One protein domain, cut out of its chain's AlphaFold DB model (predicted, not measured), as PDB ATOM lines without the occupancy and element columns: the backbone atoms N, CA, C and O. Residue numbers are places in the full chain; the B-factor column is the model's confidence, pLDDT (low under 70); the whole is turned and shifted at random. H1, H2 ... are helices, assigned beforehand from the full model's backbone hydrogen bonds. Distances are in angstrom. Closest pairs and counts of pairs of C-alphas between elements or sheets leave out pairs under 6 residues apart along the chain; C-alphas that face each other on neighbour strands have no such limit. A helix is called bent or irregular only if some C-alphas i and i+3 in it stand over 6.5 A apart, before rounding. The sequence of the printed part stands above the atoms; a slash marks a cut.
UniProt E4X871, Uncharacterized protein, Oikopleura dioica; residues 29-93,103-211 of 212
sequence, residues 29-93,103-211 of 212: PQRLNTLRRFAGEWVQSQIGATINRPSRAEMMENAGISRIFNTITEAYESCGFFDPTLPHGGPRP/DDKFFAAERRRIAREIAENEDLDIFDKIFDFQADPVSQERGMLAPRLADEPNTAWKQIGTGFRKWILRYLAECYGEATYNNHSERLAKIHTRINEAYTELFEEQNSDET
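This is residues 29 to 93 and 103 to 211 of the 212 residues of an uncharacterized protein of Oikopleura dioica (UniProt E4X871). Four helices, H1, H2, H6 and H8, stand side by side in a bundle, neighbours round it running opposite ways. H4 crosses H6 outside the bundle, and beyond H4 a small arm, residues 135 to 143 with H5, sticks out. The printed part has 174 residues with eight named helices, H1 to H8 in chain order, and no named strand: the class is all helix. The whole is compact, with a radius of gyration of the C-alphas of 16.9 A and spans of 56 by 44 by 30 A.

H1, residues 29 to 50, and H2, residues 54 to 79, touch and form a hairpin, at a shallow tilt of 12 degrees; their closest C-alphas are those of Gly 48 and Pro 54, 3.9 A apart. H3, residues 104 to 120, and H4, residues 122 to 135, touch only at the corner, only just, with 3 pairs of C-alphas within 8 A, and are about perpendicular at 80 degrees. H5, residues 137 to 141, stands free. The hub is H6, residues 153 to 171, which touches H1, H3, H4 and H8, residues 183 to 209. H6 and H1 run opposite ways at a shallow tilt of 19 degrees, the closest C-alphas, of Ile 160 and Ala 39, being 6.4 A apart. H4 touches H6 with residues 123 to 128 alone, at a steep tilt of 62 degrees; the closest C-alphas, of Leu 124 and Gln 159, are 4.6 A apart. H7, residues 176 to 181, touches H8 only at the corner, Gly 177 to Asn 183 being the closest C-alphas at 5.6 A. H8 touches H6 at a shallow tilt of 6 degrees and H2 at 13 degrees, opposite ways to both; its closest C-alphas are His 192 to Gly 161, 6.5 A, and Ile 191 to Gly 64, 6.0 A. Every O i to N i+4 pair is within hydrogen-bond range in H3, H5, H6, H7 and H8, against 17 of 18 in H1, 20 of 22 in H2 and 6 of 10 in H4.

H1 begins at C-alpha 29, (36.881, -57.435, 38.458), and is 29.9 A long; H2 measures 36.1 A, H3 24.5 A and H4 20.8 A. H4 is irregular, C-alphas 124 and 127 being 8.0 A apart. H6 is 27.3 A long. H8 measures 39.4 A and ends at C-alpha 209, (56.030, -22.165, 51.838).

The two C-alphas farthest apart, of Thr 85 and Thr 211, are 56.7 A from each other. Residues 94 to 102 are not printed, and C-alphas 93 and 103 are 15.4 A apart across this cut. The link from H5 to H6 is long, with 11 residues. Mean pLDDT of the printed part is 91.4; residues 103, 104 and 211 are under 70.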
ATOM      1  N   PRO A  29      35.655 -57.407  37.657       95.06
ATOM      2  CA  PRO A  29      36.881 -57.435  38.458       95.06
ATOM      3  C   PRO A  29      38.098 -56.821  37.754       95.06
ATOM      4  O   PRO A  29      38.853 -56.079  38.375       95.06
ATOM      5  N   GLN A  30      38.290 -57.054  36.451       92.69
ATOM      6  CA  GLN A  30      39.404 -56.447  35.704       92.69
ATOM      7  C   GLN A  30      39.283 -54.922  35.620       92.69
ATOM      8  O   GLN A  30      40.259 -54.196  35.837       92.69
ATOM      9  N   ARG A  31      38.069 -54.424  35.361       94.56
ATOM     10  CA  ARG A  31      37.784 -52.983  35.347       94.56
ATOM     11  C   ARG A  31      38.005 -52.356  36.723       94.56
ATOM     12  O   ARG A  31      38.607 -51.291  36.816       94.56
ATOM     13  N   LEU A  32      37.576 -53.032  37.790       96.12
ATOM     14  CA  LEU A  32      37.750 -52.552  39.160       96.12
ATOM     15  C   LEU A  32      39.227 -52.525  39.574       96.12
ATOM     16  O   LEU A  32      39.677 -51.553  40.174       96.12
ATOM     17  N   ASN A  33      39.997 -53.552  39.204       95.19
ATOM     18  CA  ASN A  33      41.446 -53.590  39.423       95.19
ATOM     19  C   ASN A  33      42.162 -52.447  38.699       95.19
ATOM     20  O   ASN A  33      43.062 -51.825  39.257       95.19
ATOM     21  N   THR A  34      41.731 -52.129  37.479       94.38
ATOM     22  CA  THR A  34      42.261 -50.980  36.739       94.38
ATOM     23  C   THR A  34      41.952 -49.670  37.465       94.38
ATOM     24  O   THR A  34      42.862 -48.873  37.664       94.38
ATOM     25  N   LEU A  35      40.718 -49.470  37.938       96.88
ATOM     26  CA  LEU A  35      40.350 -48.287  38.731       96.88
ATOM     27  C   LEU A  35      41.178 -48.165  40.015       96.88
ATOM     28  O   LEU A  35      41.676 -47.083  40.317       96.88
ATOM     29  N   ARG A  36      41.377 -49.273  40.744       97.19
ATOM     30  CA  ARG A  36      42.252 -49.319  41.925       97.19
ATOM     31  C   ARG A  36      43.674 -48.893  41.580       97.19
ATOM     32  O   ARG A  36      44.235 -48.073  42.297       97.19
ATOM     33  N   ARG A  37      44.237 -49.439  40.498       96.06
ATOM     34  CA  ARG A  37      45.593 -49.114  40.045       96.06
ATOM     35  C   ARG A  37      45.729 -47.621  39.749       96.06
ATOM     36  O   ARG A  37      46.593 -46.985  40.334       96.06
ATOM     37  N   PHE A  38      44.847 -47.057  38.922       96.88
ATOM     38  CA  PHE A  38      44.881 -45.625  38.601       96.88
ATOM     39  C   PHE A  38      44.695 -44.741  39.842       96.88
ATOM     40  O   PHE A  38      45.362 -43.720  39.965       96.88
ATOM     41  N   ALA A  39      43.831 -45.133  40.784       97.88
ATOM     42  CA  ALA A  39      43.666 -44.402  42.038       97.88
ATOM     43  C   ALA A  39      44.935 -44.429  42.904       97.88
ATOM     44  O   ALA A  39      45.328 -43.391  43.433       97.88
ATOM     45  N   GLY A  40      45.578 -45.594  43.040       97.50
ATOM     46  CA  GLY A  40      46.827 -45.745  43.791       97.50
ATOM     47  C   GLY A  40      47.974 -44.963  43.153       97.50
ATOM     48  O   GLY A  40      48.625 -44.174  43.826       97.50
ATOM     49  N   GLU A  41      48.158 -45.095  41.836       97.06
ATOM     50  CA  GLU A  41      49.151 -44.335  41.065       97.06
ATOM     51  C   GLU A  41      48.937 -42.820  41.193       97.06
ATOM     52  O   GLU A  41      49.899 -42.070  41.364       97.06
ATOM     53  N   TRP A  42      47.684 -42.354  41.163       97.75
ATOM     54  CA  TRP A  42      47.372 -40.942  41.374       97.75
ATOM     55  C   TRP A  42      47.766 -40.486  42.785       97.75
ATOM     56  O   TRP A  42      48.485 -39.504  42.926       97.75
ATOM     57  N   VAL A  43      47.378 -41.226  43.831       97.88
ATOM     58  CA  VAL A  43      47.725 -40.876  45.221       97.88
ATOM     59  C   VAL A  43      49.240 -40.878  45.434       97.88
ATOM     60  O   VAL A  43      49.784 -39.929  45.997       97.88
ATOM     61  N   GLN A  44      49.941 -41.901  44.950       97.69
ATOM     62  CA  GLN A  44      51.393 -41.997  45.096       97.69
ATOM     63  C   GLN A  44      52.127 -40.914  44.300       97.69
ATOM     64  O   GLN A  44      53.079 -40.326  44.810       97.69
ATOM     65  N   SER A  45      51.677 -40.593  43.084       96.75
ATOM     66  CA  SER A  45      52.302 -39.534  42.281       96.75
ATOM     67  C   SER A  45      52.044 -38.146  42.858       96.75
ATOM     68  O   SER A  45      52.993 -37.409  43.092       96.75
ATOM     69  N   GLN A  46      50.790 -37.792  43.138       96.81
ATOM     70  CA  GLN A  46      50.439 -36.429  43.534       96.81
ATOM     71  C   GLN A  46      50.776 -36.151  44.998       96.81
ATOM     72  O   GLN A  46      51.399 -35.144  45.312       96.81
ATOM     73  N   ILE A  47      50.408 -37.053  45.906       95.88
ATOM     74  CA  ILE A  47      50.604 -36.842  47.346       95.88
ATOM     75  C   ILE A  47      51.973 -37.366  47.778       95.88
ATOM     76  O   ILE A  47      52.683 -36.713  48.541       95.88
ATOM     77  N   GLY A  48      52.360 -38.543  47.287       96.81
ATOM     78  CA  GLY A  48      53.618 -39.179  47.668       96.81
ATOM     79  C   GLY A  48      54.839 -38.466  47.093       96.81
ATOM     80  O   GLY A  48      55.744 -38.128  47.853       96.81
ATOM     81  N   ALA A  49      54.849 -38.222  45.779       95.75
ATOM     82  CA  ALA A  49      56.003 -37.678  45.069       95.75
ATOM     83  C   ALA A  49      55.947 -36.153  44.884       95.75
ATOM     84  O   ALA A  49      56.861 -35.474  45.340       95.75
ATOM     85  N   THR A  50      54.895 -35.604  44.262       93.19
ATOM     86  CA  THR A  50      54.810 -34.160  43.956       93.19
ATOM     87  C   THR A  50      54.775 -33.313  45.225       93.19
ATOM     88  O   THR A  50      55.549 -32.372  45.356       93.19
ATOM     89  N   ILE A  51      53.913 -33.684  46.176       93.62
ATOM     90  CA  ILE A  51      53.762 -32.991  47.465       93.62
ATOM     91  C   ILE A  51      54.782 -33.468  48.517       93.62
ATOM     92  O   ILE A  51      54.945 -32.873  49.584       93.62
ATOM     93  N   ASN A  52      55.512 -34.548  48.224       95.06
ATOM     94  CA  ASN A  52      56.498 -35.145  49.123       95.06
ATOM     95  C   ASN A  52      55.905 -35.523  50.504       95.06
ATOM     96  O   ASN A  52      56.409 -35.144  51.567       95.06
ATOM     97  N   ARG A  53      54.784 -36.263  50.501       95.62
ATOM     98  CA  ARG A  53      54.114 -36.809  51.703       95.62
ATOM     99  C   ARG A  53      53.878 -38.329  51.581       95.62
ATOM    100  O   ARG A  53      52.732 -38.787  51.665       95.62
ATOM    101  N   PRO A  54      54.938 -39.148  51.436       96.81
ATOM    102  CA  PRO A  54      54.829 -40.580  51.126       96.81
ATOM    103  C   PRO A  54      54.016 -41.387  52.150       96.81
ATOM    104  O   PRO A  54      53.144 -42.160  51.766       96.81
ATOM    105  N   SER A  55      54.204 -41.164  53.456       96.50
ATOM    106  CA  SER A  55      53.437 -41.889  54.488       96.50
ATOM    107  C   SER A  55      51.939 -41.562  54.460       96.50
ATOM    108  O   SER A  55      51.104 -42.413  54.769       96.50
ATOM    109  N   ARG A  56      51.572 -40.330  54.075       94.88
ATOM    110  CA  ARG A  56      50.165 -39.928  53.926       94.88
ATOM    111  C   ARG A  56      49.554 -40.563  52.677       94.88
ATOM    112  O   ARG A  56      48.428 -41.051  52.756       94.88
ATOM    113  N   ALA A  57      50.306 -40.626  51.578       97.25
ATOM    114  CA  ALA A  57      49.902 -41.334  50.366       97.25
ATOM    115  C   ALA A  57      49.656 -42.830  50.635       97.25
ATOM    116  O   ALA A  57      48.580 -43.340  50.326       97.25
ATOM    117  N   GLU A  58      50.585 -43.507  51.316       96.50
ATOM    118  CA  GLU A  58      50.435 -44.915  51.706       96.50
ATOM    119  C   GLU A  58      49.194 -45.143  52.588       96.50
ATOM    120  O   GLU A  58      48.423 -46.082  52.373       96.50
ATOM    121  N   MET A  59      48.941 -44.253  53.554       95.25
ATOM    122  CA  MET A  59      47.738 -44.327  54.385       95.25
ATOM    123  C   MET A  59      46.459 -44.183  53.550       95.25
ATOM    124  O   MET A  59      45.506 -44.934  53.762       95.25
ATOM    125  N   MET A  60      46.412 -43.249  52.599       95.69
ATOM    126  CA  MET A  60      45.245 -43.050  51.731       95.69
ATOM    127  C   MET A  60      45.018 -44.222  50.776       95.69
ATOM    128  O   MET A  60      43.870 -44.613  50.547       95.69
ATOM    129  N   GLU A  61      46.084 -44.830  50.265       95.88
ATOM    130  CA  GLU A  61      45.991 -46.024  49.431       95.88
ATOM    131  C   GLU A  61      45.475 -47.234  50.225       95.88
ATOM    132  O   GLU A  61      44.526 -47.907  49.806       95.88
ATOM    133  N   ASN A  62      46.036 -47.489  51.407       93.38
ATOM    134  CA  ASN A  62      45.692 -48.657  52.219       93.38
ATOM    135  C   ASN A  62      44.347 -48.498  52.945       93.38
ATOM    136  O   ASN A  62      43.500 -49.394  52.925       93.38
ATOM    137  N   ALA A  63      44.117 -47.353  53.590       90.69
ATOM    138  CA  ALA A  63      42.924 -47.110  54.401       90.69
ATOM    139  C   ALA A  63      41.766 -46.471  53.618       90.69
ATOM    140  O   ALA A  63      40.620 -46.561  54.064       90.69
ATOM    141  N   GLY A  64      42.040 -45.834  52.479       92.50
ATOM    142  CA  GLY A  64      41.029 -45.268  51.586       92.50
ATOM    143  C   GLY A  64      40.723 -46.212  50.429       92.50
ATOM    144  O   GLY A  64      39.715 -46.924  50.454       92.50
ATOM    145  N   ILE A  65      41.607 -46.233  49.429       96.00
ATOM    146  CA  ILE A  65      41.389 -46.908  48.137       96.00
ATOM    147  C   ILE A  65      41.190 -48.419  48.313       96.00
ATOM    148  O   ILE A  65      40.215 -48.980  47.809       96.00
ATOM    149  N   SER A  66      42.063 -49.089  49.063       95.75
ATOM    150  CA  SER A  66      41.980 -50.543  49.238       95.75
ATOM    151  C   SER A  66      40.725 -50.960  50.008       95.75
ATOM    152  O   SER A  66      40.110 -51.972  49.681       95.75
ATOM    153  N   ARG A  67      40.261 -50.150  50.974       92.62
ATOM    154  CA  ARG A  67      39.021 -50.441  51.712       92.62
ATOM    155  C   ARG A  67      37.788 -50.389  50.818       92.62
ATOM    156  O   ARG A  67      36.962 -51.300  50.890       92.62
ATOM    157  N   ILE A  68      37.646 -49.348  49.989       94.00
ATOM    158  CA  ILE A  68      36.508 -49.260  49.060       94.00
ATOM    159  C   ILE A  68      36.578 -50.358  48.002       94.00
ATOM    160  O   ILE A  68      35.566 -51.007  47.752       94.00
ATOM    161  N   PHE A  69      37.767 -50.625  47.458       96.69
ATOM    162  CA  PHE A  69      37.986 -51.695  46.492       96.69
ATOM    163  C   PHE A  69      37.560 -53.060  47.048       96.69
ATOM    164  O   PHE A  69      36.753 -53.740  46.416       96.69
ATOM    165  N   ASN A  70      38.027 -53.432  48.244       96.56
ATOM    166  CA  ASN A  70      37.673 -54.709  48.871       96.56
ATOM    167  C   ASN A  70      36.165 -54.791  49.143       96.56
ATOM    168  O   ASN A  70      35.521 -55.753  48.744       96.56
ATOM    169  N   THR A  71      35.576 -53.730  49.711       94.88
ATOM    170  CA  THR A  71      34.131 -53.692  50.012       94.88
ATOM    171  C   THR A  71      33.275 -53.874  48.753       94.88
ATOM    172  O   THR A  71      32.266 -54.575  48.774       94.88
ATOM    173  N   ILE A  72      33.639 -53.205  47.655       96.12
ATOM    174  CA  ILE A  72      32.918 -53.294  46.379       96.12
ATOM    175  C   ILE A  72      33.130 -54.670  45.729       96.12
ATOM    176  O   ILE A  72      32.195 -55.212  45.142       96.12
ATOM    177  N   THR A  73      34.332 -55.239  45.846       97.19
ATOM    178  CA  THR A  73      34.658 -56.578  45.330       97.19
ATOM    179  C   THR A  73      33.823 -57.648  46.030       97.19
ATOM    180  O   THR A  73      33.132 -58.407  45.357       97.19
ATOM    181  N   GLU A  74      33.795 -57.645  47.364       96.44
ATOM    182  CA  GLU A  74      32.989 -58.574  48.171       96.44
ATOM    183  C   GLU A  74      31.492 -58.470  47.837       96.44
ATOM    184  O   GLU A  74      30.800 -59.475  47.664       96.44
ATOM    185  N   ALA A  75      30.977 -57.244  47.684       96.19
ATOM    186  CA  ALA A  75      29.591 -57.033  47.279       96.19
ATOM    187  C   ALA A  75      29.308 -57.594  45.879       96.19
ATOM    188  O   ALA A  75      28.271 -58.221  45.656       96.19
ATOM    189  N   TYR A  76      30.235 -57.413  44.938       96.88
ATOM    190  CA  TYR A  76      30.091 -57.932  43.582       96.88
ATOM    191  C   TYR A  76      30.078 -59.457  43.538       96.88
ATOM    192  O   TYR A  76      29.240 -60.032  42.848       96.88
ATOM    193  N   GLU A  77      30.943 -60.112  44.304       96.25
ATOM    194  CA  GLU A  77      30.954 -61.572  44.413       96.25
ATOM    195  C   GLU A  77      29.638 -62.119  44.985       96.25
ATOM    196  O   GLU A  77      29.184 -63.190  44.589       96.25
ATOM    197  N   SER A  78      28.989 -61.366  45.880       94.50
ATOM    198  CA  SER A  78      27.732 -61.770  46.513       94.50
ATOM    199  C   SER A  78      26.484 -61.520  45.653       94.50
ATOM    200  O   SER A  78      25.593 -62.371  45.592       94.50
ATOM    201  N   CYS A  79      26.368 -60.347  45.027       92.44
ATOM    202  CA  CYS A  79      25.126 -59.893  44.384       92.44
ATOM    203  C   CYS A  79      25.333 -59.142  43.064       92.44
ATOM    204  O   CYS A  79      24.376 -58.579  42.523       92.44
ATOM    205  N   GLY A  80      26.558 -59.130  42.543       93.81
ATOM    206  CA  GLY A  80      26.904 -58.438  41.316       93.81
ATOM    207  C   GLY A  80      26.155 -58.962  40.093       93.81
ATOM    208  O   GLY A  80      25.783 -60.132  39.998       93.81
ATOM    209  N   PHE A  81      25.953 -58.080  39.121       94.19
ATOM    210  CA  PHE A  81      25.417 -58.431  37.811       94.19
ATOM    211  C   PHE A  81      26.467 -58.210  36.727       94.19
ATOM    212  O   PHE A  81      27.160 -57.196  36.729       94.19
ATOM    213  N   PHE A  82      26.567 -59.147  35.789       94.75
ATOM    214  CA  PHE A  82      27.361 -58.994  34.579       94.75
ATOM    215  C   PHE A  82      26.761 -59.823  33.449       94.75
ATOM    216  O   PHE A  82      26.537 -61.021  33.616       94.75
ATOM    217  N   ASP A  83      26.545 -59.189  32.304       92.50
ATOM    218  CA  ASP A  83      26.127 -59.852  31.074       92.50
ATOM    219  C   ASP A  83      26.940 -59.299  29.894       92.50
ATOM    220  O   ASP A  83      26.739 -58.144  29.510       92.50
ATOM    221  N   PRO A  84      27.850 -60.091  29.299       91.00
ATOM    222  CA  PRO A  84      28.730 -59.625  28.229       91.00
ATOM    223  C   PRO A  84      27.990 -59.220  26.945       91.00
ATOM    224  O   PRO A  84      28.606 -58.596  26.084       91.00
ATOM    225  N   THR A  85      26.706 -59.564  26.800       90.00
ATOM    226  CA  THR A  85      25.880 -59.150  25.655       90.00
ATOM    227  C   THR A  85      25.379 -57.711  25.778       90.00
ATOM    228  O   THR A  85      25.004 -57.095  24.780       90.00
ATOM    229  N   LEU A  86      25.404 -57.150  26.988       89.31
ATOM    230  CA  LEU A  86      25.007 -55.773  27.244       89.31
ATOM    231  C   LEU A  86      26.187 -54.814  27.048       89.31
ATOM    232  O   LEU A  86      27.340 -55.190  27.297       89.31
ATOM    233  N   PRO A  87      25.924 -53.542  26.689       88.25
ATOM    234  CA  PRO A  87      26.952 -52.510  26.639       88.25
ATOM    235  C   PRO A  87      27.765 -52.478  27.935       88.25
ATOM    236  O   PRO A  87      27.236 -52.269  29.024       88.25
ATOM    237  N   HIS A  88      29.064 -52.746  27.808       87.81
ATOM    238  CA  HIS A  88      30.008 -52.850  28.919       87.81
ATOM    239  C   HIS A  88      29.608 -53.812  30.056       87.81
ATOM    240  O   HIS A  88      30.137 -53.677  31.153       87.81
ATOM    241  N   GLY A  89      28.719 -54.783  29.840       90.00
ATOM    242  CA  GLY A  89      28.391 -55.781  30.860       90.00
ATOM    243  C   GLY A  89      27.183 -55.476  31.749       90.00
ATOM    244  O   GLY A  89      26.876 -56.281  32.625       90.00
ATOM    245  N   GLY A  90      26.524 -54.323  31.596       89.62
ATOM    246  CA  GLY A  90      25.395 -53.926  32.442       89.62
ATOM    247  C   GLY A  90      25.029 -52.442  32.315       89.62
ATOM    248  O   GLY A  90      25.633 -51.721  31.522       89.62
ATOM    249  N   PRO A  91      24.090 -51.924  33.128       90.31
ATOM    250  CA  PRO A  91      23.366 -52.614  34.194       90.31
ATOM    251  C   PRO A  91      22.298 -53.565  33.666       90.31
ATOM    252  O   PRO A  91      21.982 -53.563  32.478       90.31
ATOM    253  N   ARG A  92      21.698 -54.348  34.567       88.50
ATOM    254  CA  ARG A  92      20.582 -55.225  34.216       88.50
ATOM    255  C   ARG A  92      19.438 -54.420  33.566       88.50
ATOM    256  O   ARG A  92      19.047 -53.373  34.118       88.50
ATOM    257  N   PRO A  93      18.877 -54.893  32.434       87.19
ATOM    258  CA  PRO A  93      17.724 -54.273  31.794       87.19
ATOM    259  C   PRO A  93      16.547 -54.177  32.760       87.19
ATOM    260  O   PRO A  93      16.281 -55.129  33.494       87.19
ATOM    261  N   ASP A 103      13.268 -47.965  44.903       55.00
ATOM    262  CA  ASP A 103      14.369 -47.001  45.004       55.00
ATOM    263  C   ASP A 103      15.154 -46.776  43.689       55.00
ATOM    264  O   ASP A 103      16.247 -46.211  43.685       55.00
ATOM    265  N   ASP A 104      14.565 -47.087  42.523       67.88
ATOM    266  CA  ASP A 104      15.102 -46.700  41.197       67.88
ATOM    267  C   ASP A 104      15.360 -45.178  41.052       67.88
ATOM    268  O   ASP A 104      16.060 -44.737  40.133       67.88
ATOM    269  N   LYS A 105      14.820 -44.354  41.961       80.06
ATOM    270  CA  LYS A 105      14.999 -42.898  41.970       80.06
ATOM    271  C   LYS A 105      16.457 -42.488  42.156       80.06
ATOM    272  O   LYS A 105      16.903 -41.622  41.402       80.06
ATOM    273  N   PHE A 106      17.193 -43.094  43.096       84.69
ATOM    274  CA  PHE A 106      18.605 -42.756  43.310       84.69
ATOM    275  C   PHE A 106      19.428 -43.100  42.070       84.69
ATOM    276  O   PHE A 106      20.071 -42.225  41.499       84.69
ATOM    277  N   PHE A 107      19.320 -44.331  41.563       83.50
ATOM    278  CA  PHE A 107      20.061 -44.753  40.371       83.50
ATOM    279  C   PHE A 107      19.748 -43.918  39.135       83.50
ATOM    280  O   PHE A 107      20.628 -43.641  38.318       83.50
ATOM    281  N   ALA A 108      18.482 -43.548  38.940       85.69
ATOM    282  CA  ALA A 108      18.100 -42.663  37.851       85.69
ATOM    283  C   ALA A 108      18.673 -41.252  38.048       85.69
ATOM    284  O   ALA A 108      19.159 -40.660  37.086       85.69
ATOM    285  N   ALA A 109      18.641 -40.716  39.270       89.94
ATOM    286  CA  ALA A 109      19.205 -39.409  39.588       89.94
ATOM    287  C   ALA A 109      20.729 -39.382  39.409       89.94
ATOM    288  O   ALA A 109      21.234 -38.482  38.740       89.94
ATOM    289  N   GLU A 110      21.441 -40.388  39.913       91.06
ATOM    290  CA  GLU A 110      22.899 -40.458  39.841       91.06
ATOM    291  C   GLU A 110      23.385 -40.669  38.404       91.06
ATOM    292  O   GLU A 110      24.297 -39.982  37.949       91.06
ATOM    293  N   ARG A 111      22.707 -41.512  37.609       89.88
ATOM    294  CA  ARG A 111      22.999 -41.614  36.168       89.88
ATOM    295  C   ARG A 111      22.789 -40.293  35.437       89.88
ATOM    296  O   ARG A 111      23.611 -39.931  34.604       89.88
ATOM    297  N   ARG A 112      21.709 -39.562  35.743       92.38
ATOM    298  CA  ARG A 112      21.469 -38.235  35.150       92.38
ATOM    299  C   ARG A 112      22.531 -37.229  35.575       92.38
ATOM    300  O   ARG A 112      22.912 -36.397  34.764       92.38
ATOM    301  N   ARG A 113      22.986 -37.283  36.828       93.75
ATOM    302  CA  ARG A 113      24.073 -36.439  37.325       93.75
ATOM    303  C   ARG A 113      25.358 -36.708  36.548       93.75
ATOM    304  O   ARG A 113      25.883 -35.774  35.958       93.75
ATOM    305  N   ILE A 114      25.795 -37.964  36.477       92.88
ATOM    306  CA  ILE A 114      27.007 -38.350  35.741       92.88
ATOM    307  C   ILE A 114      26.891 -37.970  34.260       92.88
ATOM    308  O   ILE A 114      27.839 -37.448  33.692       92.88
ATOM    309  N   ALA A 115      25.724 -38.166  33.638       92.00
ATOM    310  CA  ALA A 115      25.506 -37.769  32.248       92.00
ATOM    311  C   ALA A 115      25.659 -36.255  32.027       92.00
ATOM    312  O   ALA A 115      26.200 -35.855  31.002       92.00
ATOM    313  N   ARG A 116      25.218 -35.414  32.974       94.69
ATOM    314  CA  ARG A 116      25.450 -33.962  32.909       94.69
ATOM    315  C   ARG A 116      26.923 -33.613  33.094       94.69
ATOM    316  O   ARG A 116      27.451 -32.868  32.286       94.69
ATOM    317  N   GLU A 117      27.581 -34.205  34.093       92.31
ATOM    318  CA  GLU A 117      29.020 -34.000  34.335       92.31
ATOM    319  C   GLU A 117      29.843 -34.350  33.080       92.31
ATOM    320  O   GLU A 117      30.709 -33.583  32.675       92.31
ATOM    321  N   ILE A 118      29.529 -35.471  32.420       92.50
ATOM    322  CA  ILE A 118      30.192 -35.894  31.176       92.50
ATOM    323  C   ILE A 118      29.838 -34.976  29.997       92.50
ATOM    324  O   ILE A 118      30.692 -34.708  29.162       92.50
ATOM    325  N   ALA A 119      28.600 -34.484  29.905       92.50
ATOM    326  CA  ALA A 119      28.220 -33.546  28.847       92.50
ATOM    327  C   ALA A 119      28.951 -32.196  28.970       92.50
ATOM    328  O   ALA A 119      29.223 -31.554  27.961       92.50
ATOM    329  N   GLU A 120      29.265 -31.775  30.196       92.25
ATOM    330  CA  GLU A 120      30.055 -30.573  30.476       92.25
ATOM    331  C   GLU A 120      31.555 -30.804  30.250       92.25
ATOM    332  O   GLU A 120      32.258 -29.900  29.800       92.25
ATOM    333  N   ASN A 121      32.050 -32.009  30.549       91.31
ATOM    334  CA  ASN A 121      33.439 -32.396  30.343       91.31
ATOM    335  C   ASN A 121      33.533 -33.864  29.893       91.31
ATOM    336  O   ASN A 121      33.527 -34.785  30.717       91.31
ATOM    337  N   GLU A 122      33.658 -34.073  28.578       88.81
ATOM    338  CA  GLU A 122      33.705 -35.411  27.972       88.81
ATOM    339  C   GLU A 122      34.897 -36.236  28.482       88.81
ATOM    340  O   GLU A 122      34.816 -37.465  28.581       88.81
ATOM    341  N   ASP A 123      35.987 -35.574  28.883       89.38
ATOM    342  CA  ASP A 123      37.171 -36.250  29.402       89.38
ATOM    343  C   ASP A 123      36.877 -36.987  30.712       89.38
ATOM    344  O   ASP A 123      37.610 -37.910  31.064       89.38
ATOM    345  N   LEU A 124      35.788 -36.666  31.424       91.75
ATOM    346  CA  LEU A 124      35.369 -37.413  32.613       91.75
ATOM    347  C   LEU A 124      34.981 -38.866  32.311       91.75
ATOM    348  O   LEU A 124      35.053 -39.699  33.216       91.75
ATOM    349  N   ASP A 125      34.622 -39.192  31.064       90.88
ATOM    350  CA  ASP A 125      34.288 -40.556  30.641       90.88
ATOM    351  C   ASP A 125      35.459 -41.320  29.999       90.88
ATOM    352  O   ASP A 125      35.306 -42.145  29.093       90.88
ATOM    353  N   ILE A 126      36.675 -41.052  30.472       93.69
ATOM    354  CA  ILE A 126      37.883 -41.682  29.935       93.69
ATOM    355  C   ILE A 126      37.935 -43.195  30.189       93.69
ATOM    356  O   ILE A 126      38.524 -43.934  29.404       93.69
ATOM    357  N   PHE A 127      37.317 -43.694  31.263       92.94
ATOM    358  CA  PHE A 127      37.479 -45.095  31.658       92.94
ATOM    359  C   PHE A 127      36.786 -46.082  30.723       92.94
ATOM    360  O   PHE A 127      37.350 -47.147  30.487       92.94
ATOM    361  N   ASP A 128      35.630 -45.756  30.135       90.06
ATOM    362  CA  ASP A 128      35.055 -46.644  29.116       90.06
ATOM    363  C   ASP A 128      35.971 -46.708  27.872       90.06
ATOM    364  O   ASP A 128      36.213 -47.809  27.374       90.06
ATOM    365  N   LYS A 129      36.625 -45.597  27.483       89.69
ATOM    366  CA  LYS A 129      37.662 -45.575  26.427       89.69
ATOM    367  C   LYS A 129      38.896 -46.413  26.809       89.69
ATOM    368  O   LYS A 129      39.381 -47.192  25.993       89.69
ATOM    369  N   ILE A 130      39.388 -46.303  28.051       90.38
ATOM    370  CA  ILE A 130      40.515 -47.107  28.568       90.38
ATOM    371  C   ILE A 130      40.178 -48.599  28.524       90.38
ATOM    372  O   ILE A 130      40.990 -49.400  28.061       90.38
ATOM    373  N   PHE A 131      38.993 -48.991  28.993       89.06
ATOM    374  CA  PHE A 131      38.590 -50.396  29.024       89.06
ATOM    375  C   PHE A 131      38.395 -50.972  27.624       89.06
ATOM    376  O   PHE A 131      38.713 -52.140  27.397       89.06
ATOM    377  N   ASP A 132      37.889 -50.171  26.688       85.25
ATOM    378  CA  ASP A 132      37.740 -50.593  25.301       85.25
ATOM    379  C   ASP A 132      39.105 -50.725  24.611       85.25
ATOM    380  O   ASP A 132      39.333 -51.729  23.939       85.25
ATOM    381  N   PHE A 133      40.048 -49.810  24.873       85.00
ATOM    382  CA  PHE A 133      41.435 -49.907  24.401       85.00
ATOM    383  C   PHE A 133      42.160 -51.140  24.960       85.00
ATOM    384  O   PHE A 133      42.812 -51.877  24.226       85.00
ATOM    385  N   GLN A 134      42.030 -51.410  26.263       82.75
ATOM    386  CA  GLN A 134      42.631 -52.588  26.902       82.75
ATOM    387  C   GLN A 134      42.069 -53.909  26.361       82.75
ATOM    388  O   GLN A 134      42.750 -54.934  26.415       82.75
ATOM    389  N   ALA A 135      40.839 -53.884  25.848       79.06
ATOM    390  CA  ALA A 135      40.183 -55.032  25.246       79.06
ATOM    391  C   ALA A 135      40.446 -55.168  23.736       79.06
ATOM    392  O   ALA A 135      40.068 -56.188  23.167       79.06
ATOM    393  N   ASP A 136      41.055 -54.186  23.069       79.94
ATOM    394  CA  ASP A 136      41.338 -54.267  21.637       79.94
ATOM    395  C   ASP A 136      42.795 -54.706  21.377       79.94
ATOM    396  O   ASP A 136      43.724 -53.904  21.532       79.94
ATOM    397  N   PRO A 137      43.028 -55.966  20.957       72.19
ATOM    398  CA  PRO A 137      44.369 -56.457  20.660       72.19
ATOM    399  C   PRO A 137      44.996 -55.720  19.469       72.19
ATOM    400  O   PRO A 137      46.215 -55.568  19.428       72.19
ATOM    401  N   VAL A 138      44.185 -55.202  18.538       77.31
ATOM    402  CA  VAL A 138      44.674 -54.473  17.359       77.31
ATOM    403  C   VAL A 138      45.236 -53.112  17.763       77.31
ATOM    404  O   VAL A 138      46.312 -52.729  17.301       77.31
ATOM    405  N   SER A 139      44.544 -52.394  18.649       74.31
ATOM    406  CA  SER A 139      45.020 -51.112  19.184       74.31
ATOM    407  C   SER A 139      46.342 -51.260  19.945       74.31
ATOM    408  O   SER A 139      47.241 -50.436  19.772       74.31
ATOM    409  N   GLN A 140      46.498 -52.334  20.729       70.00
ATOM    410  CA  GLN A 140      47.755 -52.615  21.433       70.00
ATOM    411  C   GLN A 140      48.901 -52.965  20.475       70.00
ATOM    412  O   GLN A 140      50.014 -52.475  20.650       70.00
ATOM    413  N   GLU A 141      48.644 -53.778  19.449       70.75
ATOM    414  CA  GLU A 141      49.667 -54.193  18.480       70.75
ATOM    415  C   GLU A 141      50.138 -53.050  17.576       70.75
ATOM    416  O   GLU A 141      51.307 -53.000  17.199       70.75
ATOM    417  N   ARG A 142      49.252 -52.102  17.256       77.88
ATOM    418  CA  ARG A 142      49.579 -50.939  16.414       77.88
ATOM    419  C   ARG A 142      50.330 -49.829  17.149       77.88
ATOM    420  O   ARG A 142      50.609 -48.801  16.539       77.88
ATOM    421  N   GLY A 143      50.639 -50.006  18.435       70.94
ATOM    422  CA  GLY A 143      51.317 -48.984  19.232       70.94
ATOM    423  C   GLY A 143      50.510 -47.689  19.353       70.94
ATOM    424  O   GLY A 143      51.093 -46.615  19.492       70.94
ATOM    425  N   MET A 144      49.175 -47.768  19.269       75.75
ATOM    426  CA  MET A 144      48.332 -46.605  19.522       75.75
ATOM    427  C   MET A 144      48.527 -46.133  20.963       75.75
ATOM    428  O   MET A 144      48.648 -46.940  21.886       75.75
ATOM    429  N   LEU A 145      48.532 -44.815  21.160       76.75
ATOM    430  CA  LEU A 145      48.615 -44.243  22.498       76.75
ATOM    431  C   LEU A 145      47.351 -44.603  23.282       76.75
ATOM    432  O   LEU A 145      46.236 -44.287  22.863       76.75
ATOM    433  N   ALA A 146      47.540 -45.273  24.418       78.69
ATOM    434  CA  ALA A 146      46.451 -45.590  25.326       78.69
ATOM    435  C   ALA A 146      45.811 -44.290  25.842       78.69
ATOM    436  O   ALA A 146      46.544 -43.347  26.172       78.69
ATOM    437  N   PRO A 147      44.473 -44.225  25.962       87.19
ATOM    438  CA  PRO A 147      43.829 -43.120  26.652       87.19
ATOM    439  C   PRO A 147      44.419 -42.981  28.062       87.19
ATOM    440  O   PRO A 147      44.589 -43.972  28.777       87.19
ATOM    441  N   ARG A 148      44.762 -41.751  28.443       89.62
ATOM    442  CA  ARG A 148      45.395 -41.425  29.725       89.62
ATOM    443  C   ARG A 148      44.500 -40.499  30.538       89.62
ATOM    444  O   ARG A 148      43.637 -39.830  29.974       89.62
ATOM    445  N   LEU A 149      44.708 -40.481  31.853       94.56
ATOM    446  CA  LEU A 149      44.071 -39.484  32.709       94.56
ATOM    447  C   LEU A 149      44.506 -38.072  32.292       94.56
ATOM    448  O   LEU A 149      45.547 -37.900  31.656       94.56
ATOM    449  N   ALA A 150      43.695 -37.080  32.650       95.19
ATOM    450  CA  ALA A 150      44.018 -35.676  32.449       95.19
ATOM    451  C   ALA A 150      45.333 -35.306  33.154       95.19
ATOM    452  O   ALA A 150      45.677 -35.878  34.186       95.19
ATOM    453  N   ASP A 151      46.047 -34.323  32.605       93.94
ATOM    454  CA  ASP A 151      47.282 -33.817  33.216       93.94
ATOM    455  C   ASP A 151      46.992 -32.993  34.483       93.94
ATOM    456  O   ASP A 151      47.802 -32.960  35.405       93.94
ATOM    457  N   GLU A 152      45.820 -32.349  34.553       94.38
ATOM    458  CA  GLU A 152      45.398 -31.589  35.730       94.38
ATOM    459  C   GLU A 152      44.949 -32.545  36.857       94.38
ATOM    460  O   GLU A 152      44.011 -33.330  36.650       94.38
ATOM    461  N   PRO A 153      45.577 -32.500  38.051       95.44
ATOM    462  CA  PRO A 153      45.359 -33.494  39.101       95.44
ATOM    463  C   PRO A 153      43.911 -33.634  39.577       95.44
ATOM    464  O   PRO A 153      43.445 -34.765  39.743       95.44
ATOM    465  N   ASN A 154      43.169 -32.537  39.759       94.56
ATOM    466  CA  ASN A 154      41.778 -32.600  40.220       94.56
ATOM    467  C   ASN A 154      40.866 -33.220  39.156       94.56
ATOM    468  O   ASN A 154      39.956 -33.987  39.472       94.56
ATOM    469  N   THR A 155      41.102 -32.922  37.882       95.44
ATOM    470  CA  THR A 155      40.376 -33.502  36.751       95.44
ATOM    471  C   THR A 155      40.682 -34.990  36.629       95.44
ATOM    472  O   THR A 155      39.750 -35.788  36.512       95.44
ATOM    473  N   ALA A 156      41.948 -35.393  36.769       96.94
ATOM    474  CA  ALA A 156      42.336 -36.801  36.827       96.94
ATOM    475  C   ALA A 156      41.647 -37.543  37.985       96.94
ATOM    476  O   ALA A 156      41.114 -38.643  37.812       96.94
ATOM    477  N   TRP A 157      41.571 -36.922  39.165       97.19
ATOM    478  CA  TRP A 157      40.871 -37.506  40.305       97.19
ATOM    479  C   TRP A 157      39.356 -37.595  40.082       97.19
ATOM    480  O   TRP A 157      38.724 -38.595  40.442       97.19
ATOM    481  N   LYS A 158      38.745 -36.596  39.433       96.62
ATOM    482  CA  LYS A 158      37.330 -36.641  39.022       96.62
ATOM    483  C   LYS A 158      37.065 -37.772  38.030       96.62
ATOM    484  O   LYS A 158      36.086 -38.490  38.220       96.62
ATOM    485  N   GLN A 159      37.940 -37.984  37.043       97.25
ATOM    486  CA  GLN A 159      37.860 -39.111  36.104       97.25
ATOM    487  C   GLN A 159      37.850 -40.459  36.837       97.25
ATOM    488  O   GLN A 159      36.989 -41.300  36.574       97.25
ATOM    489  N   ILE A 160      38.758 -40.652  37.802       97.50
ATOM    490  CA  ILE A 160      38.815 -41.863  38.638       97.50
ATOM    491  C   ILE A 160      37.502 -42.049  39.407       97.50
ATOM    492  O   ILE A 160      36.905 -43.129  39.376       97.50
ATOM    493  N   GLY A 161      37.008 -40.985  40.049       97.25
ATOM    494  CA  GLY A 161      35.731 -40.996  40.760       97.25
ATOM    495  C   GLY A 161      34.552 -41.377  39.858       97.25
ATOM    496  O   GLY A 161      33.751 -42.238  40.230       97.25
ATOM    497  N   THR A 162      34.465 -40.794  38.659       97.00
ATOM    498  CA  THR A 162      33.447 -41.129  37.651       97.00
ATOM    499  C   THR A 162      33.547 -42.593  37.229       97.00
ATOM    500  O   THR A 162      32.526 -43.280  37.171       97.00
ATOM    501  N   GLY A 163      34.760 -43.109  37.022       96.69
ATOM    502  CA  GLY A 163      35.004 -44.515  36.711       96.69
ATOM    503  C   GLY A 163      34.451 -45.466  37.778       96.69
ATOM    504  O   GLY A 163      33.700 -46.389  37.450       96.69
ATOM    505  N   PHE A 164      34.736 -45.211  39.061       97.56
ATOM    506  CA  PHE A 164      34.172 -45.994  40.167       97.56
ATOM    507  C   PHE A 164      32.649 -45.863  40.270       97.56
ATOM    508  O   PHE A 164      31.969 -46.878  40.427       97.56
ATOM    509  N   ARG A 165      32.089 -44.651  40.138       96.81
ATOM    510  CA  ARG A 165      30.629 -44.445  40.167       96.81
ATOM    511  C   ARG A 165      29.942 -45.242  39.063       96.81
ATOM    512  O   ARG A 165      29.017 -46.005  39.335       96.81
ATOM    513  N   LYS A 166      30.431 -45.138  37.823       95.88
ATOM    514  CA  LYS A 166      29.907 -45.913  36.690       95.88
ATOM    515  C   LYS A 166      30.009 -47.412  36.950       95.88
ATOM    516  O   LYS A 166      29.052 -48.126  36.667       95.88
ATOM    517  N   TRP A 167      31.115 -47.883  37.523       96.88
ATOM    518  CA  TRP A 167      31.289 -49.290  37.879       96.88
ATOM    519  C   TRP A 167      30.223 -49.769  38.879       96.88
ATOM    520  O   TRP A 167      29.541 -50.760  38.614       96.88
ATOM    521  N   ILE A 168      30.011 -49.041  39.981       96.62
ATOM    522  CA  ILE A 168      29.010 -49.381  41.011       96.62
ATOM    523  C   ILE A 168      27.607 -49.424  40.400       96.62
ATOM    524  O   ILE A 168      26.902 -50.423  40.529       96.62
ATOM    525  N   LEU A 169      27.221 -48.380  39.665       94.00
ATOM    526  CA  LEU A 169      25.898 -48.291  39.043       94.00
ATOM    527  C   LEU A 169      25.669 -49.369  37.978       94.00
ATOM    528  O   LEU A 169      24.527 -49.742  37.705       94.00
ATOM    529  N   ARG A 170      26.740 -49.850  37.344       94.19
ATOM    530  CA  ARG A 170      26.671 -50.878  36.306       94.19
ATOM    531  C   ARG A 170      26.516 -52.273  36.902       94.19
ATOM    532  O   ARG A 170      25.725 -53.053  36.379       94.19
ATOM    533  N   TYR A 171      27.230 -52.583  37.981       95.75
ATOM    534  CA  TYR A 171      27.351 -53.965  38.452       95.75
ATOM    535  C   TYR A 171      26.747 -54.232  39.830       95.75
ATOM    536  O   TYR A 171      26.472 -55.389  40.131       95.75
ATOM    537  N   LEU A 172      26.502 -53.204  40.648       94.69
ATOM    538  CA  LEU A 172      25.975 -53.334  42.014       94.69
ATOM    539  C   LEU A 172      24.608 -52.680  42.226       94.69
ATOM    540  O   LEU A 172      24.073 -52.767  43.323       94.69
ATOM    541  N   ALA A 173      24.003 -52.061  41.210       90.69
ATOM    542  CA  ALA A 173      22.759 -51.305  41.391       90.69
ATOM    543  C   ALA A 173      21.572 -52.118  41.954       90.69
ATOM    544  O   ALA A 173      20.631 -51.551  42.490       90.69
ATOM    545  N   GLU A 174      21.581 -53.448  41.855       87.94
ATOM    546  CA  GLU A 174      20.528 -54.296  42.441       87.94
ATOM    547  C   GLU A 174      20.929 -54.971  43.756       87.94
ATOM    548  O   GLU A 174      20.114 -55.659  44.376       87.94
ATOM    549  N   CYS A 175      22.170 -54.789  44.200       90.38
ATOM    550  CA  CYS A 175      22.596 -55.256  45.508       90.38
ATOM    551  C   CYS A 175      21.799 -54.526  46.584       90.38
ATOM    552  O   CYS A 175      21.757 -53.305  46.577       90.38
ATOM    553  N   TYR A 176      21.210 -55.249  47.540       88.69
ATOM    554  CA  TYR A 176      20.330 -54.665  48.564       88.69
ATOM    555  C   TYR A 176      20.946 -53.445  49.274       88.69
ATOM    556  O   TYR A 176      20.300 -52.409  49.407       88.69
ATOM    557  N   GLY A 177      22.221 -53.538  49.667       90.00
ATOM    558  CA  GLY A 177      22.933 -52.438  50.321       90.00
ATOM    559  C   GLY A 177      23.082 -51.187  49.448       90.00
ATOM    560  O   GLY A 177      23.022 -50.074  49.961       90.00
ATOM    561  N   GLU A 178      23.249 -51.357  48.140       91.75
ATOM    562  CA  GLU A 178      23.321 -50.239  47.199       91.75
ATOM    563  C   GLU A 178      21.928 -49.740  46.822       91.75
ATOM    564  O   GLU A 178      21.695 -48.543  46.802       91.75
ATOM    565  N   ALA A 179      20.987 -50.647  46.572       88.31
ATOM    566  CA  ALA A 179      19.659 -50.310  46.090       88.31
ATOM    567  C   ALA A 179      18.817 -49.558  47.112       88.31
ATOM    568  O   ALA A 179      18.064 -48.670  46.734       88.31
ATOM    569  N   THR A 180      18.943 -49.919  48.386       87.38
ATOM    570  CA  THR A 180      18.140 -49.336  49.464       87.38
ATOM    571  C   THR A 180      18.879 -48.223  50.203       87.38
ATOM    572  O   THR A 180      18.248 -47.291  50.693       87.38
ATOM    573  N   TYR A 181      20.211 -48.298  50.295       90.69
ATOM    574  CA  TYR A 181      20.996 -47.388  51.140       90.69
ATOM    575  C   TYR A 181      22.149 -46.694  50.414       90.69
ATOM    576  O   TYR A 181      22.867 -45.923  51.041       90.69
ATOM    577  N   ASN A 182      22.361 -46.955  49.121       92.81
ATOM    578  CA  ASN A 182      23.449 -46.363  48.333       92.81
ATOM    579  C   ASN A 182      24.835 -46.566  48.980       92.81
ATOM    580  O   ASN A 182      25.727 -45.729  48.839       92.81
ATOM    581  N   ASN A 183      25.013 -47.657  49.741       93.31
ATOM    582  CA  ASN A 183      26.146 -47.842  50.651       93.31
ATOM    583  C   ASN A 183      27.512 -47.709  49.964       93.31
ATOM    584  O   ASN A 183      28.453 -47.166  50.553       93.31
ATOM    585  N   HIS A 184      27.655 -48.228  48.743       95.06
ATOM    586  CA  HIS A 184      28.915 -48.178  48.010       95.06
ATOM    587  C   HIS A 184      29.110 -46.814  47.357       95.06
ATOM    588  O   HIS A 184      30.214 -46.270  47.439       95.06
ATOM    589  N   SER A 185      28.051 -46.231  46.788       95.00
ATOM    590  CA  SER A 185      28.092 -44.873  46.234       95.00
ATOM    591  C   SER A 185      28.447 -43.825  47.293       95.00
ATOM    592  O   SER A 185      29.345 -43.010  47.079       95.00
ATOM    593  N   GLU A 186      27.828 -43.874  48.475       94.94
ATOM    594  CA  GLU A 186      28.137 -42.955  49.575       94.94
ATOM    595  C   GLU A 186      29.548 -43.153  50.130       94.94
ATOM    596  O   GLU A 186      30.243 -42.184  50.449       94.94
ATOM    597  N   ARG A 187      29.994 -44.406  50.270       95.38
ATOM    598  CA  ARG A 187      31.350 -44.701  50.751       95.38
ATOM    599  C   ARG A 187      32.400 -44.195  49.767       95.38
ATOM    600  O   ARG A 187      33.387 -43.601  50.200       95.38
ATOM    601  N   LEU A 188      32.170 -44.396  48.469       96.56
ATOM    602  CA  LEU A 188      33.014 -43.846  47.418       96.56
ATOM    603  C   LEU A 188      33.045 -42.320  47.495       96.56
ATOM    604  O   LEU A 188      34.135 -41.766  47.510       96.56
ATOM    605  N   ALA A 189      31.890 -41.654  47.590       95.69
ATOM    606  CA  ALA A 189      31.824 -40.197  47.690       95.69
ATOM    607  C   ALA A 189      32.645 -39.678  48.879       95.69
ATOM    608  O   ALA A 189      33.482 -38.800  48.710       95.69
ATOM    609  N   LYS A 190      32.500 -40.292  50.061       95.88
ATOM    610  CA  LYS A 190      33.270 -39.924  51.263       95.88
ATOM    611  C   LYS A 190      34.781 -40.059  51.060       95.88
ATOM    612  O   LYS A 190      35.526 -39.172  51.459       95.88
ATOM    613  N   ILE A 191      35.247 -41.164  50.476       95.38
ATOM    614  CA  ILE A 191      36.686 -41.395  50.252       95.38
ATOM    615  C   ILE A 191      37.221 -40.474  49.155       95.38
ATOM    616  O   ILE A 191      38.287 -39.890  49.319       95.38
ATOM    617  N   HIS A 192      36.468 -40.322  48.065       95.75
ATOM    618  CA  HIS A 192      36.812 -39.460  46.937       95.75
ATOM    619  C   HIS A 192      36.969 -38.005  47.381       95.75
ATOM    620  O   HIS A 192      38.005 -37.403  47.106       95.75
ATOM    621  N   THR A 193      36.005 -37.490  48.148       96.31
ATOM    622  CA  THR A 193      36.048 -36.143  48.724       96.31
ATOM    623  C   THR A 193      37.217 -35.980  49.690       96.31
ATOM    624  O   THR A 193      38.020 -35.080  49.490       96.31
ATOM    625  N   ARG A 194      37.397 -36.886  50.663       95.12
ATOM    626  CA  ARG A 194      38.479 -36.770  51.659       95.12
ATOM    627  C   ARG A 194      39.880 -36.781  51.052       95.12
ATOM    628  O   ARG A 194      40.758 -36.080  51.540       95.12
ATOM    629  N   ILE A 195      40.114 -37.604  50.028       95.50
ATOM    630  CA  ILE A 195      41.412 -37.628  49.335       95.50
ATOM    631  C   ILE A 195      41.614 -36.328  48.553       95.50
ATOM    632  O   ILE A 195      42.709 -35.777  48.590       95.50
ATOM    633  N   ASN A 196      40.569 -35.816  47.892       95.19
ATOM    634  CA  ASN A 196      40.656 -34.558  47.157       95.19
ATOM    635  C   ASN A 196      40.914 -33.368  48.087       95.19
ATOM    636  O   ASN A 196      41.802 -32.579  47.810       95.19
ATOM    637  N   GLU A 197      40.169 -33.262  49.189       94.94
ATOM    638  CA  GLU A 197      40.358 -32.226  50.214       94.94
ATOM    639  C   GLU A 197      41.785 -32.261  50.755       94.94
ATOM    640  O   GLU A 197      42.477 -31.251  50.734       94.94
ATOM    641  N   ALA A 198      42.274 -33.445  51.129       93.06
ATOM    642  CA  ALA A 198      43.635 -33.584  51.621       93.06
ATOM    643  C   ALA A 198      44.700 -33.230  50.572       93.06
ATOM    644  O   ALA A 198      45.760 -32.740  50.940       93.06
ATOM    645  N   TYR A 199      44.459 -33.503  49.287       95.00
ATOM    646  CA  TYR A 199      45.349 -33.052  48.219       95.00
ATOM    647  C   TYR A 199      45.340 -31.525  48.102       95.00
ATOM    648  O   TYR A 199      46.409 -30.925  48.080       95.00
ATOM    649  N   THR A 200      44.156 -30.905  48.077       94.69
ATOM    650  CA  THR A 200      44.002 -29.449  47.993       94.69
ATOM    651  C   THR A 200      44.687 -28.743  49.161       94.69
ATOM    652  O   THR A 200      45.499 -27.858  48.921       94.69
ATOM    653  N   GLU A 201      44.446 -29.187  50.398       93.06
ATOM    654  CA  GLU A 201      45.086 -28.641  51.604       93.06
ATOM    655  C   GLU A 201      46.616 -28.686  51.504       93.06
ATOM    656  O   GLU A 201      47.292 -27.676  51.668       93.06
ATOM    657  N   LEU A 202      47.177 -29.855  51.183       90.56
ATOM    658  CA  LEU A 202      48.628 -30.022  51.115       90.56
ATOM    659  C   LEU A 202      49.259 -29.250  49.950       90.56
ATOM    660  O   LEU A 202      50.398 -28.798  50.050       90.56
ATOM    661  N   PHE A 203      48.542 -29.138  48.833       92.12
ATOM    662  CA  PHE A 203      48.990 -28.365  47.685       92.12
ATOM    663  C   PHE A 203      49.031 -26.870  48.019       92.12
ATOM    664  O   PHE A 203      49.983 -26.183  47.656       92.12
ATOM    665  N   GLU A 204      48.033 -26.357  48.738       92.31
ATOM    666  CA  GLU A 204      48.019 -24.974  49.220       92.31
ATOM    667  C   GLU A 204      49.155 -24.704  50.219       92.31
ATOM    668  O   GLU A 204      49.864 -23.711  50.065       92.31
ATOM    669  N   GLU A 205      49.389 -25.612  51.178       89.62
ATOM    670  CA  GLU A 205      50.512 -25.528  52.128       89.62
ATOM    671  C   GLU A 205      51.860 -25.407  51.399       89.62
ATOM    672  O   GLU A 205      52.618 -24.469  51.649       89.62
ATOM    673  N   GLN A 206      52.133 -26.301  50.443       87.62
ATOM    674  CA  GLN A 206      53.389 -26.298  49.690       87.62
ATOM    675  C   GLN A 206      53.607 -24.994  48.912       87.62
ATOM    676  O   GLN A 206      54.707 -24.445  48.929       87.62
ATOM    677  N   ASN A 207      52.568 -24.476  48.254       88.19
ATOM    678  CA  ASN A 207      52.688 -23.225  47.504       88.19
ATOM    679  C   ASN A 207      52.847 -22.002  48.421       88.19
ATOM    680  O   ASN A 207      53.403 -20.992  47.996       88.19
ATOM    681  N   SER A 208      52.363 -22.069  49.666       88.12
ATOM    682  CA  SER A 208      52.558 -20.989  50.637       88.12
ATOM    683  C   SER A 208      53.999 -20.924  51.156       88.12
ATOM    684  O   SER A 208      54.553 -19.830  51.272       88.12
ATOM    685  N   ASP A 209      54.643 -22.077  51.363       79.69
ATOM    686  CA  ASP A 209      56.030 -22.165  51.838       79.69
ATOM    687  C   ASP A 209      57.051 -21.671  50.797       79.69
ATOM    688  O   ASP A 209      58.099 -21.150  51.161       79.69
ATOM    689  N   GLU A 210      56.744 -21.777  49.499       74.12
ATOM    690  CA  GLU A 210      57.612 -21.287  48.414       74.12
ATOM    691  C   GLU A 210      57.616 -19.750  48.269       74.12
ATOM    692  O   GLU A 210      58.428 -19.200  47.523       74.12
ATOM    693  N   THR A 211      56.724 -19.040  48.971       68.62
ATOM    694  CA  THR A 211      56.615 -17.568  48.909       68.62
ATOM    695  C   THR A 211      57.350 -16.816  50.029       68.62
ATOM    696  O   THR A 211      57.274 -15.585  50.073       68.62
TER     697      THR A 211